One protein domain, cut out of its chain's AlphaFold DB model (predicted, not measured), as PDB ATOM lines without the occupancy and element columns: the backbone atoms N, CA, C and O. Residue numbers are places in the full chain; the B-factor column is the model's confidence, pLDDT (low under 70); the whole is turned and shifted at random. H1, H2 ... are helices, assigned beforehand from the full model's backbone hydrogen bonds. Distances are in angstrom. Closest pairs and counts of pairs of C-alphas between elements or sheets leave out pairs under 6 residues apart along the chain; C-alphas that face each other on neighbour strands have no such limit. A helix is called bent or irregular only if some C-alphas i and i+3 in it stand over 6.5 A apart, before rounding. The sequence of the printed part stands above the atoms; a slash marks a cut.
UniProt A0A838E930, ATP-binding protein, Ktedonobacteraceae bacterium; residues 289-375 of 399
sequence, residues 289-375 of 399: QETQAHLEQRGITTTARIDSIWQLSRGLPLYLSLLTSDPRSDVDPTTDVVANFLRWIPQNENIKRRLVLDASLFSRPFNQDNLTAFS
ATOM      1  N   GLN A 289      13.810 -70.147 -82.046       93.56
ATOM      2  CA  GLN A 289      12.677 -69.431 -81.446       93.56
ATOM      3  C   GLN A 289      13.120 -68.158 -80.714       93.56
ATOM      4  O   GLN A 289      12.528 -67.099 -80.900       93.56
ATOM      5  N   GLU A 290      14.191 -68.230 -79.921       93.69
ATOM      6  CA  GLU A 290      14.762 -67.049 -79.259       93.69
ATOM      7  C   GLU A 290      15.313 -66.039 -80.272       93.69
ATOM      8  O   GLU A 290      15.138 -64.833 -80.100       93.69
ATOM      9  N   THR A 291      15.938 -66.519 -81.349       94.00
ATOM     10  CA  THR A 291      16.419 -65.660 -82.437       94.00
ATOM     11  C   THR A 291      15.265 -64.963 -83.139       94.00
ATOM     12  O   THR A 291      15.308 -63.750 -83.319       94.00
ATOM     13  N   GLN A 292      14.218 -65.704 -83.494       94.19
ATOM     14  CA  GLN A 292      13.009 -65.154 -84.086       94.19
ATOM     15  C   GLN A 292      12.416 -64.066 -83.186       94.19
ATOM     16  O   GLN A 292      12.243 -62.938 -83.638       94.19
ATOM     17  N   ALA A 293      12.204 -64.356 -81.900       92.12
ATOM     18  CA  ALA A 293      11.683 -63.383 -80.945       92.12
ATOM     19  C   ALA A 293      12.583 -62.135 -80.832       92.12
ATOM     20  O   ALA A 293      12.087 -61.012 -80.728       92.12
ATOM     21  N   HIS A 294      13.909 -62.305 -80.888       90.25
ATOM     22  CA  HIS A 294      14.861 -61.193 -80.873       90.25
ATOM     23  C   HIS A 294      14.721 -60.297 -82.110       90.25
ATOM     24  O   HIS A 294      14.735 -59.071 -81.998       90.25
ATOM     25  N   LEU A 295      14.573 -60.904 -83.289       90.56
ATOM     26  CA  LEU A 295      14.414 -60.201 -84.560       90.56
ATOM     27  C   LEU A 295      13.059 -59.495 -84.658       90.56
ATOM     28  O   LEU A 295      13.000 -58.334 -85.067       90.56
ATOM     29  N   GLU A 296      11.989 -60.143 -84.203       90.81
ATOM     30  CA  GLU A 296      10.640 -59.576 -84.182       90.81
ATOM     31  C   GLU A 296      10.565 -58.327 -83.295       90.81
ATOM     32  O   GLU A 296       9.985 -57.321 -83.705       90.81
ATOM     33  N   GLN A 297      11.233 -58.322 -82.133       87.75
ATOM     34  CA  GLN A 297      11.327 -57.125 -81.281       87.75
ATOM     35  C   GLN A 297      12.086 -55.965 -81.941       87.75
ATOM     36  O   GLN A 297      11.851 -54.804 -81.606       87.75
ATOM     37  N   ARG A 298      12.961 -56.253 -82.911       83.56
ATOM     38  CA  ARG A 298      13.624 -55.243 -83.754       83.56
ATOM     39  C   ARG A 298      12.797 -54.845 -84.984       83.56
ATOM     40  O   ARG A 298      13.263 -54.046 -85.793       83.56
ATOM     41  N   GLY A 299      11.580 -55.369 -85.129       87.00
ATOM     42  CA  GLY A 299      10.695 -55.113 -86.266       87.00
ATOM     43  C   GLY A 299      11.030 -55.928 -87.518       87.00
ATOM     44  O   GLY A 299      10.507 -55.631 -88.591       87.00
ATOM     45  N   ILE A 300      11.889 -56.947 -87.408       87.88
ATOM     46  CA  ILE A 300      12.232 -57.859 -88.501       87.88
ATOM     47  C   ILE A 300      11.314 -59.080 -88.398       87.88
ATOM     48  O   ILE A 300      11.553 -59.975 -87.595       87.88
ATOM     49  N   THR A 301      10.253 -59.106 -89.204       89.31
ATOM     50  CA  THR A 301       9.187 -60.126 -89.122       89.31
ATOM     51  C   THR A 301       9.086 -61.025 -90.357       89.31
ATOM     52  O   THR A 301       8.396 -62.041 -90.332       89.31
ATOM     53  N   THR A 302       9.769 -60.687 -91.455       91.06
ATOM     54  CA  THR A 302       9.735 -61.486 -92.688       91.06
ATOM     55  C   THR A 302      10.455 -62.821 -92.492       91.06
ATOM     56  O   THR A 302      11.668 -62.833 -92.286       91.06
ATOM     57  N   THR A 303       9.743 -63.943 -92.649       90.69
ATOM     58  CA  THR A 303      10.271 -65.306 -92.433       90.69
ATOM     59  C   THR A 303      11.566 -65.576 -93.202       90.69
ATOM     60  O   THR A 303      12.558 -65.961 -92.596       90.69
ATOM     61  N   ALA A 304      11.617 -65.258 -94.501       89.75
ATOM     62  CA  ALA A 304      12.823 -65.458 -95.315       89.75
ATOM     63  C   ALA A 304      14.053 -64.698 -94.777       89.75
ATOM     64  O   ALA A 304      15.182 -65.181 -94.858       89.75
ATOM     65  N   ARG A 305      13.838 -63.511 -94.198       87.81
ATOM     66  CA  ARG A 305      14.909 -62.700 -93.614       87.81
ATOM     67  C   ARG A 305      15.341 -63.234 -92.251       87.81
ATOM     68  O   ARG A 305      16.536 -63.270 -91.979       87.81
ATOM     69  N   ILE A 306      14.391 -63.680 -91.425       92.31
ATOM     70  CA  ILE A 306      14.669 -64.361 -90.153       92.31
ATOM     71  C   ILE A 306      15.516 -65.614 -90.398       92.31
ATOM     72  O   ILE A 306      16.553 -65.775 -89.756       92.31
ATOM     73  N   ASP A 307      15.137 -66.443 -91.372       91.88
ATOM     74  CA  ASP A 307      15.863 -67.664 -91.729       91.88
ATOM     75  C   ASP A 307      17.285 -67.365 -92.216       91.88
ATOM     76  O   ASP A 307      18.239 -68.006 -91.768       91.88
ATOM     77  N   SER A 308      17.451 -66.358 -93.080       90.75
ATOM     78  CA  SER A 308      18.768 -65.918 -93.558       90.75
ATOM     79  C   SER A 308      19.665 -65.448 -92.404       90.75
ATOM     80  O   SER A 308      20.788 -65.932 -92.236       90.75
ATOM     81  N   ILE A 309      19.153 -64.573 -91.532       90.62
ATOM     82  CA  ILE A 309      19.901 -64.063 -90.373       90.62
ATOM     83  C   ILE A 309      20.236 -65.191 -89.391       90.62
ATOM     84  O   ILE A 309      21.347 -65.232 -88.857       90.62
ATOM     85  N   TRP A 310      19.320 -66.132 -89.157       93.25
ATOM     86  CA  TRP A 310      19.582 -67.313 -88.338       93.25
ATOM     87  C   TRP A 310      20.705 -68.176 -88.923       93.25
ATOM     88  O   TRP A 310      21.621 -68.562 -88.194       93.25
ATOM     89  N   GLN A 311      20.687 -68.450 -90.231       91.81
ATOM     90  CA  GLN A 311      21.731 -69.242 -90.887       91.81
ATOM     91  C   GLN A 311      23.108 -68.576 -90.805       91.81
ATOM     92  O   GLN A 311      24.099 -69.264 -90.547       91.81
ATOM     93  N   LEU A 312      23.164 -67.252 -90.981       90.44
ATOM     94  CA  LEU A 312      24.398 -66.467 -90.904       90.44
ATOM     95  C   LEU A 312      24.934 -66.363 -89.471       90.44
ATOM     96  O   LEU A 312      26.122 -66.558 -89.237       90.44
ATOM     97  N   SER A 313      24.065 -66.070 -88.505       91.12
ATOM     98  CA  SER A 313      24.456 -65.874 -87.102       91.12
ATOM     99  C   SER A 313      24.647 -67.173 -86.325       91.12
ATOM    100  O   SER A 313      25.301 -67.162 -85.283       91.12
ATOM    101  N   ARG A 314      24.029 -68.275 -86.773       93.31
ATOM    102  CA  ARG A 314      23.907 -69.541 -86.027       93.31
ATOM    103  C   ARG A 314      23.368 -69.342 -84.603       93.31
ATOM    104  O   ARG A 314      23.769 -70.047 -83.678       93.31
ATOM    105  N   GLY A 315      22.504 -68.341 -84.422       92.12
ATOM    106  CA  GLY A 315      21.935 -67.982 -83.122       92.12
ATOM    107  C   GLY A 315      22.892 -67.267 -82.175       92.12
ATOM    108  O   GLY A 315      22.544 -67.055 -81.016       92.12
ATOM    109  N   LEU A 316      24.105 -66.912 -82.608       92.88
ATOM    110  CA  LEU A 316      25.073 -66.246 -81.745       92.88
ATOM    111  C   LEU A 316      24.638 -64.786 -81.499       92.88
ATOM    112  O   LEU A 316      24.629 -63.996 -82.448       92.88
ATOM    113  N   PRO A 317      24.315 -64.382 -80.253       92.19
ATOM    114  CA  PRO A 317      23.766 -63.056 -79.951       92.19
ATOM    115  C   PRO A 317      24.620 -61.882 -80.440       92.19
ATOM    116  O   PRO A 317      24.080 -60.904 -80.955       92.19
ATOM    117  N   LEU A 318      25.952 -61.979 -80.347       88.62
ATOM    118  CA  LEU A 318      26.844 -60.949 -80.883       88.62
ATOM    119  C   LEU A 318      26.647 -60.763 -82.394       88.62
ATOM    120  O   LEU A 318      26.466 -59.636 -82.851       88.62
ATOM    121  N   TYR A 319      26.615 -61.852 -83.162       87.81
ATOM    122  CA  TYR A 319      26.423 -61.790 -84.612       87.81
ATOM    123  C   TYR A 319      25.018 -61.313 -84.968       87.81
ATOM    124  O   TYR A 319      24.873 -60.494 -85.870       87.81
ATOM    125  N   LEU A 320      23.994 -61.741 -84.223       88.50
ATOM    126  CA  LEU A 320      22.639 -61.209 -84.374       88.50
ATOM    127  C   LEU A 320      22.626 -59.690 -84.213       88.50
ATOM    128  O   LEU A 320      22.071 -58.993 -85.059       88.50
ATOM    129  N   SER A 321      23.291 -59.161 -83.184       85.88
ATOM    130  CA  SER A 321      23.357 -57.715 -82.961       85.88
ATOM    131  C   SER A 321      24.081 -56.969 -84.090       85.88
ATOM    132  O   SER A 321      23.655 -55.876 -84.462       85.88
ATOM    133  N   LEU A 322      25.120 -57.581 -84.670       84.50
ATOM    134  CA  LEU A 322      25.913 -57.015 -85.762       84.50
ATOM    135  C   LEU A 322      25.189 -57.072 -87.110       84.50
ATOM    136  O   LEU A 322      25.349 -56.155 -87.899       84.50
ATOM    137  N   LEU A 323      24.369 -58.089 -87.376       84.19
ATOM    138  CA  LEU A 323      23.638 -58.230 -88.644       84.19
ATOM    139  C   LEU A 323      22.326 -57.430 -88.686       84.19
ATOM    140  O   LEU A 323      21.703 -57.319 -89.734       84.19
ATOM    141  N   THR A 324      21.869 -56.900 -87.549       80.88
ATOM    142  CA  THR A 324      20.508 -56.340 -87.411       80.88
ATOM    143  C   THR A 324      20.498 -54.890 -86.937       80.88
ATOM    144  O   THR A 324      19.518 -54.438 -86.345       80.88
ATOM    145  N   SER A 325      21.589 -54.151 -87.153       71.62
ATOM    146  CA  SER A 325      21.639 -52.739 -86.747       71.62
ATOM    147  C   SER A 325      20.789 -51.835 -87.646       71.62
ATOM    148  O   SER A 325      20.290 -50.826 -87.155       71.62
ATOM    149  N   ASP A 326      20.579 -52.199 -88.920       72.62
ATOM    150  CA  ASP A 326      19.560 -51.589 -89.784       72.62
ATOM    151  C   ASP A 326      18.399 -52.583 -90.013       72.62
ATOM    152  O   ASP A 326      18.518 -53.549 -90.775       72.62
ATOM    153  N   PRO A 327      17.234 -52.366 -89.375       67.00
ATOM    154  CA  PRO A 327      16.069 -53.226 -89.539       67.00
ATOM    155  C   PRO A 327      15.452 -53.190 -90.938       67.00
ATOM    156  O   PRO A 327      14.504 -53.930 -91.180       67.00
ATOM    157  N   ARG A 328      15.916 -52.344 -91.866       66.00
ATOM    158  CA  ARG A 328      15.283 -52.126 -93.179       66.00
ATOM    159  C   ARG A 328      16.164 -52.487 -94.374       66.00
ATOM    160  O   ARG A 328      15.611 -52.641 -95.460       66.00
ATOM    161  N   SER A 329      17.475 -52.629 -94.195       68.62
ATOM    162  CA  SER A 329      18.382 -53.036 -95.271       68.62
ATOM    163  C   SER A 329      18.343 -54.547 -95.512       68.62
ATOM    164  O   SER A 329      18.034 -55.331 -94.610       68.62
ATOM    165  N   ASP A 330      18.650 -54.955 -96.743       69.12
ATOM    166  CA  ASP A 330      19.006 -56.351 -96.999       69.12
ATOM    167  C   ASP A 330      20.337 -56.674 -96.303       69.12
ATOM    168  O   ASP A 330      21.133 -55.765 -96.059       69.12
ATOM    169  N   VAL A 331      20.545 -57.937 -95.933       70.00
ATOM    170  CA  VAL A 331      21.690 -58.332 -95.100       70.00
ATOM    171  C   VAL A 331      22.880 -58.688 -95.985       70.00
ATOM    172  O   VAL A 331      22.882 -59.734 -96.632       70.00
ATOM    173  N   ASP A 332      23.924 -57.861 -95.958       73.50
ATOM    174  CA  ASP A 332      25.252 -58.209 -96.463       73.50
ATOM    175  C   ASP A 332      26.169 -58.514 -95.265       73.50
ATOM    176  O   ASP A 332      26.652 -57.594 -94.601       73.50
ATOM    177  N   PRO A 333      26.471 -59.794 -94.980       71.88
ATOM    178  CA  PRO A 333      27.249 -60.173 -93.805       71.88
ATOM    179  C   PRO A 333      28.667 -59.588 -93.793       71.88
ATOM    180  O   PRO A 333      29.245 -59.452 -92.718       71.88
ATOM    181  N   THR A 334      29.239 -59.229 -94.945       72.31
ATOM    182  CA  THR A 334      30.583 -58.635 -95.001       72.31
ATOM    183  C   THR A 334      30.515 -57.145 -94.690       72.31
ATOM    184  O   THR A 334      31.235 -56.648 -93.823       72.31
ATOM    185  N   THR A 335      29.621 -56.434 -95.374       73.06
ATOM    186  CA  THR A 335      29.492 -54.979 -95.249       73.06
ATOM    187  C   THR A 335      28.851 -54.586 -93.919       73.06
ATOM    188  O   THR A 335      29.365 -53.701 -93.229       73.06
ATOM    189  N   ASP A 336      27.789 -55.276 -93.503       74.69
ATOM    190  CA  ASP A 336      27.005 -54.918 -92.320       74.69
ATOM    191  C   ASP A 336      27.770 -55.178 -91.026       74.69
ATOM    192  O   ASP A 336      27.753 -54.339 -90.127       74.69
ATOM    193  N   VAL A 337      28.502 -56.293 -90.925       80.19
ATOM    194  CA  VAL A 337      29.305 -56.597 -89.730       80.19
ATOM    195  C   VAL A 337      30.370 -55.528 -89.516       80.19
ATOM    196  O   VAL A 337      30.506 -55.020 -88.405       80.19
ATOM    197  N   VAL A 338      31.090 -55.136 -90.572       80.94
ATOM    198  CA  VAL A 338      32.133 -54.104 -90.487       80.94
ATOM    199  C   VAL A 338      31.526 -52.733 -90.192       80.94
ATOM    200  O   VAL A 338      32.001 -52.025 -89.300       80.94
ATOM    201  N   ALA A 339      30.461 -52.354 -90.903       77.88
ATOM    202  CA  ALA A 339      29.777 -51.083 -90.691       77.88
ATOM    203  C   ALA A 339      29.264 -50.957 -89.249       77.88
ATOM    204  O   ALA A 339      29.471 -49.922 -88.606       77.88
ATOM    205  N   ASN A 340      28.678 -52.030 -88.714       78.94
ATOM    206  CA  ASN A 340      28.100 -52.057 -87.375       78.94
ATOM    207  C   ASN A 340      29.140 -52.224 -86.271       78.94
ATOM    208  O   ASN A 340      28.964 -51.669 -85.190       78.94
ATOM    209  N   PHE A 341      30.255 -52.900 -86.539       81.19
ATOM    210  CA  PHE A 341      31.405 -52.913 -85.638       81.19
ATOM    211  C   PHE A 341      31.982 -51.503 -85.456       81.19
ATOM    212  O   PHE A 341      32.264 -51.074 -84.339       81.19
ATOM    213  N   LEU A 342      32.075 -50.736 -86.545       84.25
ATOM    214  CA  LEU A 342      32.613 -49.378 -86.523       84.25
ATOM    215  C   LEU A 342      31.591 -48.299 -86.136       84.25
ATOM    216  O   LEU A 342      31.972 -47.131 -86.046       84.25
ATOM    217  N   ARG A 343      30.307 -48.615 -85.935       82.06
ATOM    218  CA  ARG A 343      29.251 -47.596 -85.738       82.06
ATOM    219  C   ARG A 343      29.479 -46.682 -84.532       82.06
ATOM    220  O   ARG A 343      29.043 -45.538 -84.540       82.06
ATOM    221  N   TRP A 344      30.188 -47.183 -83.525       78.38
ATOM    222  CA  TRP A 344      30.486 -46.473 -82.279       78.38
ATOM    223  C   TRP A 344      31.651 -45.494 -82.386       78.38
ATOM    224  O   TRP A 344      31.859 -44.687 -81.484       78.38
ATOM    225  N   ILE A 345      32.412 -45.559 -83.478       84.31
ATOM    226  CA  ILE A 345      33.511 -44.639 -83.742       84.31
ATOM    227  C   ILE A 345      32.980 -43.566 -84.694       84.31
ATOM    228  O   ILE A 345      32.607 -43.903 -85.823       84.31
ATOM    229  N   PRO A 346      32.936 -42.288 -84.288       86.31
ATOM    230  CA  PRO A 346      32.457 -41.210 -85.145       86.31
ATOM    231  C   PRO A 346      33.117 -41.227 -86.533       86.31
ATOM    232  O   PRO A 346      34.307 -41.510 -86.670       86.31
ATOM    233  N   GLN A 347      32.352 -40.922 -87.586       82.75
ATOM    234  CA  GLN A 347      32.840 -40.997 -88.977       82.75
ATOM    235  C   GLN A 347      34.012 -40.046 -89.263       82.75
ATOM    236  O   GLN A 347      34.801 -40.286 -90.168       82.75
ATOM    237  N   ASN A 348      34.151 -38.973 -88.487       86.75
ATOM    238  CA  ASN A 348      35.280 -38.050 -88.565       86.75
ATOM    239  C   ASN A 348      36.570 -38.607 -87.929       86.75
ATOM    240  O   ASN A 348      37.649 -38.091 -88.211       86.75
ATOM    241  N   GLU A 349      36.504 -39.663 -87.114       87.94
ATOM    242  CA  GLU A 349      37.666 -40.281 -86.461       87.94
ATOM    243  C   GLU A 349      38.316 -41.375 -87.333       87.94
ATOM    244  O   GLU A 349      38.509 -42.517 -86.907       87.94
ATOM    245  N   ASN A 350      38.686 -41.027 -88.570       84.19
ATOM    246  CA  ASN A 350      39.216 -41.970 -89.570       84.19
ATOM    247  C   ASN A 350      40.412 -42.802 -89.074       84.19
ATOM    248  O   ASN A 350      40.506 -43.986 -89.388       84.19
ATOM    249  N   ILE A 351      41.291 -42.207 -88.262       82.00
ATOM    250  CA  ILE A 351      42.480 -42.880 -87.715       82.00
ATOM    251  C   ILE A 351      42.081 -43.989 -86.744       82.00
ATOM    252  O   ILE A 351      42.550 -45.112 -86.875       82.00
ATOM    253  N   LYS A 352      41.166 -43.710 -85.809       79.88
ATOM    254  CA  LYS A 352      40.673 -44.717 -84.859       79.88
ATOM    255  C   LYS A 352      39.894 -45.821 -85.571       79.88
ATOM    256  O   LYS A 352      40.067 -46.990 -85.244       79.88
ATOM    257  N   ARG A 353      39.082 -45.469 -86.577       85.31
ATOM    258  CA  ARG A 353      38.374 -46.454 -87.414       85.31
ATOM    259  C   ARG A 353      39.363 -47.382 -88.119       85.31
ATOM    260  O   ARG A 353      39.171 -48.593 -88.101       85.31
ATOM    261  N   ARG A 354      40.435 -46.830 -88.696       83.00
ATOM    262  CA  ARG A 354      41.480 -47.612 -89.366       83.00
ATOM    263  C   ARG A 354      42.266 -48.486 -88.389       83.00
ATOM    264  O   ARG A 354      42.392 -49.677 -88.635       83.00
ATOM    265  N   LEU A 355      42.706 -47.910 -87.273       81.44
ATOM    266  CA  LEU A 355      43.377 -48.596 -86.167       81.44
ATOM    267  C   LEU A 355      42.600 -49.839 -85.728       81.44
ATOM    268  O   LEU A 355      43.176 -50.910 -85.603       81.44
ATOM    269  N   VAL A 356      41.292 -49.703 -85.515       83.19
ATOM    270  CA  VAL A 356      40.432 -50.803 -85.067       83.19
ATOM    271  C   VAL A 356      40.303 -51.902 -86.130       83.19
ATOM    272  O   VAL A 356      40.303 -53.083 -85.784       83.19
ATOM    273  N   LEU A 357      40.257 -51.544 -87.417       83.44
ATOM    274  CA  LEU A 357      40.276 -52.522 -88.510       83.44
ATOM    275  C   LEU A 357      41.618 -53.250 -88.605       83.44
ATOM    276  O   LEU A 357      41.638 -54.475 -88.685       83.44
ATOM    277  N   ASP A 358      42.733 -52.527 -88.553       81.44
ATOM    278  CA  ASP A 358      44.063 -53.136 -88.609       81.44
ATOM    279  C   ASP A 358      44.309 -54.017 -87.370       81.44
ATOM    280  O   ASP A 358      44.798 -55.138 -87.488       81.44
ATOM    281  N   ALA A 359      43.873 -53.564 -86.190       78.12
ATOM    282  CA  ALA A 359      43.907 -54.324 -84.944       78.12
ATOM    283  C   ALA A 359      43.121 -55.643 -85.026       78.12
ATOM    284  O   ALA A 359      43.535 -56.646 -84.447       78.12
ATOM    285  N   SER A 360      42.000 -55.659 -85.757       78.94
ATOM    286  CA  SER A 360      41.161 -56.855 -85.907       78.94
ATOM    287  C   SER A 360      41.834 -57.996 -86.683       78.94
ATOM    288  O   SER A 360      41.373 -59.133 -86.618       78.94
ATOM    289  N   LEU A 361      42.947 -57.720 -87.376       79.31
ATOM    290  CA  LEU A 361      43.762 -58.733 -88.052       79.31
ATOM    291  C   LEU A 361      44.625 -59.550 -87.079       79.31
ATOM    292  O   LEU A 361      45.145 -60.601 -87.457       79.31
ATOM    293  N   PHE A 362      44.786 -59.095 -85.834       76.94
ATOM    294  CA  PHE A 362      45.576 -59.791 -84.825       76.94
ATOM    295  C   PHE A 362      44.692 -60.687 -83.954       76.94
ATOM    296  O   PHE A 362      43.656 -60.283 -83.435       76.94
ATOM    297  N   SER A 363      45.138 -61.926 -83.747       68.19
ATOM    298  CA  SER A 363      44.437 -62.929 -82.934       68.19
ATOM    299  C   SER A 363      44.896 -62.973 -81.473       68.19
ATOM    300  O   SER A 363      44.369 -63.760 -80.684       68.19
ATOM    301  N   ARG A 364      45.889 -62.158 -81.104       63.94
ATOM    302  CA  ARG A 364      46.460 -62.092 -79.754       63.94
ATOM    303  C   ARG A 364      46.386 -60.667 -79.209       63.94
ATOM    304  O   ARG A 364      46.480 -59.731 -80.001       63.94
ATOM    305  N   PRO A 365      46.261 -60.505 -77.879       65.69
ATOM    306  CA  PRO A 365      46.441 -59.209 -77.244       65.69
ATOM    307  C   PRO A 365      47.793 -58.621 -77.641       65.69
ATOM    308  O   PRO A 365      48.783 -59.346 -77.751       65.69
ATOM    309  N   PHE A 366      47.820 -57.313 -77.844       70.25
ATOM    310  CA  PHE A 366      49.021 -56.574 -78.189       70.25
ATOM    311  C   PHE A 366      49.094 -55.322 -77.315       70.25
ATOM    312  O   PHE A 366      48.072 -54.722 -76.984       70.25
ATOM    313  N   ASN A 367      50.300 -54.948 -76.902       65.62
ATOM    314  CA  ASN A 367      50.549 -53.747 -76.112       65.62
ATOM    315  C   ASN A 367      51.044 -52.590 -77.003       65.62
ATOM    316  O   ASN A 367      51.144 -52.706 -78.228       65.62
ATOM    317  N   GLN A 368      51.345 -51.450 -76.384       65.81
ATOM    318  CA  GLN A 368      51.831 -50.274 -77.104       65.81
ATOM    319  C   GLN A 368      53.185 -50.517 -77.791       65.81
ATOM    320  O   GLN A 368      53.412 -50.017 -78.896       65.81
ATOM    321  N   ASP A 369      54.043 -51.353 -77.209       69.12
ATOM    322  CA  ASP A 369      55.319 -51.734 -77.819       69.12
ATOM    323  C   ASP A 369      55.096 -52.582 -79.077       69.12
ATOM    324  O   ASP A 369      55.758 -52.385 -80.095       69.12
ATOM    325  N   ASN A 370      54.105 -53.479 -79.058       70.56
ATOM    326  CA  ASN A 370      53.719 -54.267 -80.224       70.56
ATOM    327  C   ASN A 370      53.192 -53.375 -81.353       70.56
ATOM    328  O   ASN A 370      53.596 -53.559 -82.498       70.56
ATOM    329  N   LEU A 371      52.362 -52.371 -81.045       66.19
ATOM    330  CA  LEU A 371      51.912 -51.380 -82.035       66.19
ATOM    331  C   LEU A 371      53.089 -50.599 -82.632       66.19
ATOM    332  O   LEU A 371      53.159 -50.398 -83.846       66.19
ATOM    333  N   THR A 372      54.044 -50.218 -81.786       65.69
ATOM    334  CA  THR A 372      55.277 -49.544 -82.211       65.69
ATOM    335  C   THR A 372      56.143 -50.460 -83.079       65.69
ATOM    336  O   THR A 372      56.791 -49.975 -83.995       65.69
ATOM    337  N   ALA A 373      56.111 -51.780 -82.890       63.88
ATOM    338  CA  ALA A 373      56.809 -52.736 -83.750       63.88
ATOM    339  C   ALA A 373      56.072 -53.018 -85.078       63.88
ATOM    340  O   ALA A 373      56.714 -53.143 -86.120       63.88
ATOM    341  N   PHE A 374      54.732 -53.065 -85.083       64.69
ATOM    342  CA  PHE A 374      53.925 -53.240 -86.309       64.69
ATOM    343  C   PHE A 374      54.063 -52.083 -87.287       64.69
ATOM    344  O   PHE A 374      53.847 -52.228 -88.488       64.69
ATOM    345  N   SER A 375      54.489 -50.943 -86.768       53.59
ATOM    346  CA  SER A 375      54.876 -49.790 -87.546       53.59
ATOM    347  C   SER A 375      55.944 -50.161 -88.620       53.59
ATOM    348  O   SER A 375      55.839 -49.746 -89.775       53.59
TER     349      SER A 375
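What this domain is: This is residues 289 to 375 of the 399 residues of the protein "ATP-binding protein" of Ktedonobacteraceae bacterium (UniProt A0A838E930). What shape does the model have? It is a strung-out chain of helices: H1 to H4 pack each on the next at wide angles, H5 stands near H4, and H6 lies alone at the far end, past link residues 360 to 367, which stick out. What is it built of? The printed part has 87 residues with six named helices, H1 to H6 in order, and no named strand; the class is all helix. The whole is loose, with a radius of gyration of the C-alphas of 16.1 A, and elongated, spanning 49 by 28 by 18 A.

How they stand to each other: How do the first helices meet? H1, residues 289 to 297, and H2, residues 303 to 313, only just touch, with 3 pairs of C-alphas within 8 A, the closest Gln 292 and Ile 306 at 6.3 A. H2 touches H3, residues 317 to 323, at a steep tilt of 63 degrees, opposite ways; the closest C-alphas, Ser 313 and Tyr 319, are 5.2 A apart. What follows? H3 touches H4, residues 333 to 344, about perpendicular at 79 degrees, the closest C-alphas being Leu 322 and Val 337 at 5.2 A. H4 and H5, residues 350 to 359, are close but not clearly touching, with C-alphas 342 and 353 closest at 6.5 A; H5 and H6, residues 368 to 375, are apart. Are the backbones helical? Every O i to N i+4 pair is within hydrogen-bond range in H1, H2, H3, H5 and H6, against 5 of 8 in H4.

Where its parts are: Where are the ends? C-alpha 289 begins H1 at (12.677, -69.431, -81.446), and C-alpha 375 ends H6 at (54.876, -49.790, -87.546). How long are the longer helices? H4 measures 18.2 A, H2 15.2 A and H5 14.0 A; H4 is irregular, with C-alphas 341 and 344 7.3 A apart.

The domain as a whole: How far does it reach? The two C-alphas farthest apart, Thr 303 and Asp 369, are 49.3 A apart. Is it continuous and confident? The printed part has no cut and no long link; pLDDT is under 70 at residues 327 to 330, 363 to 365, 367 to 369 and 371 to 375.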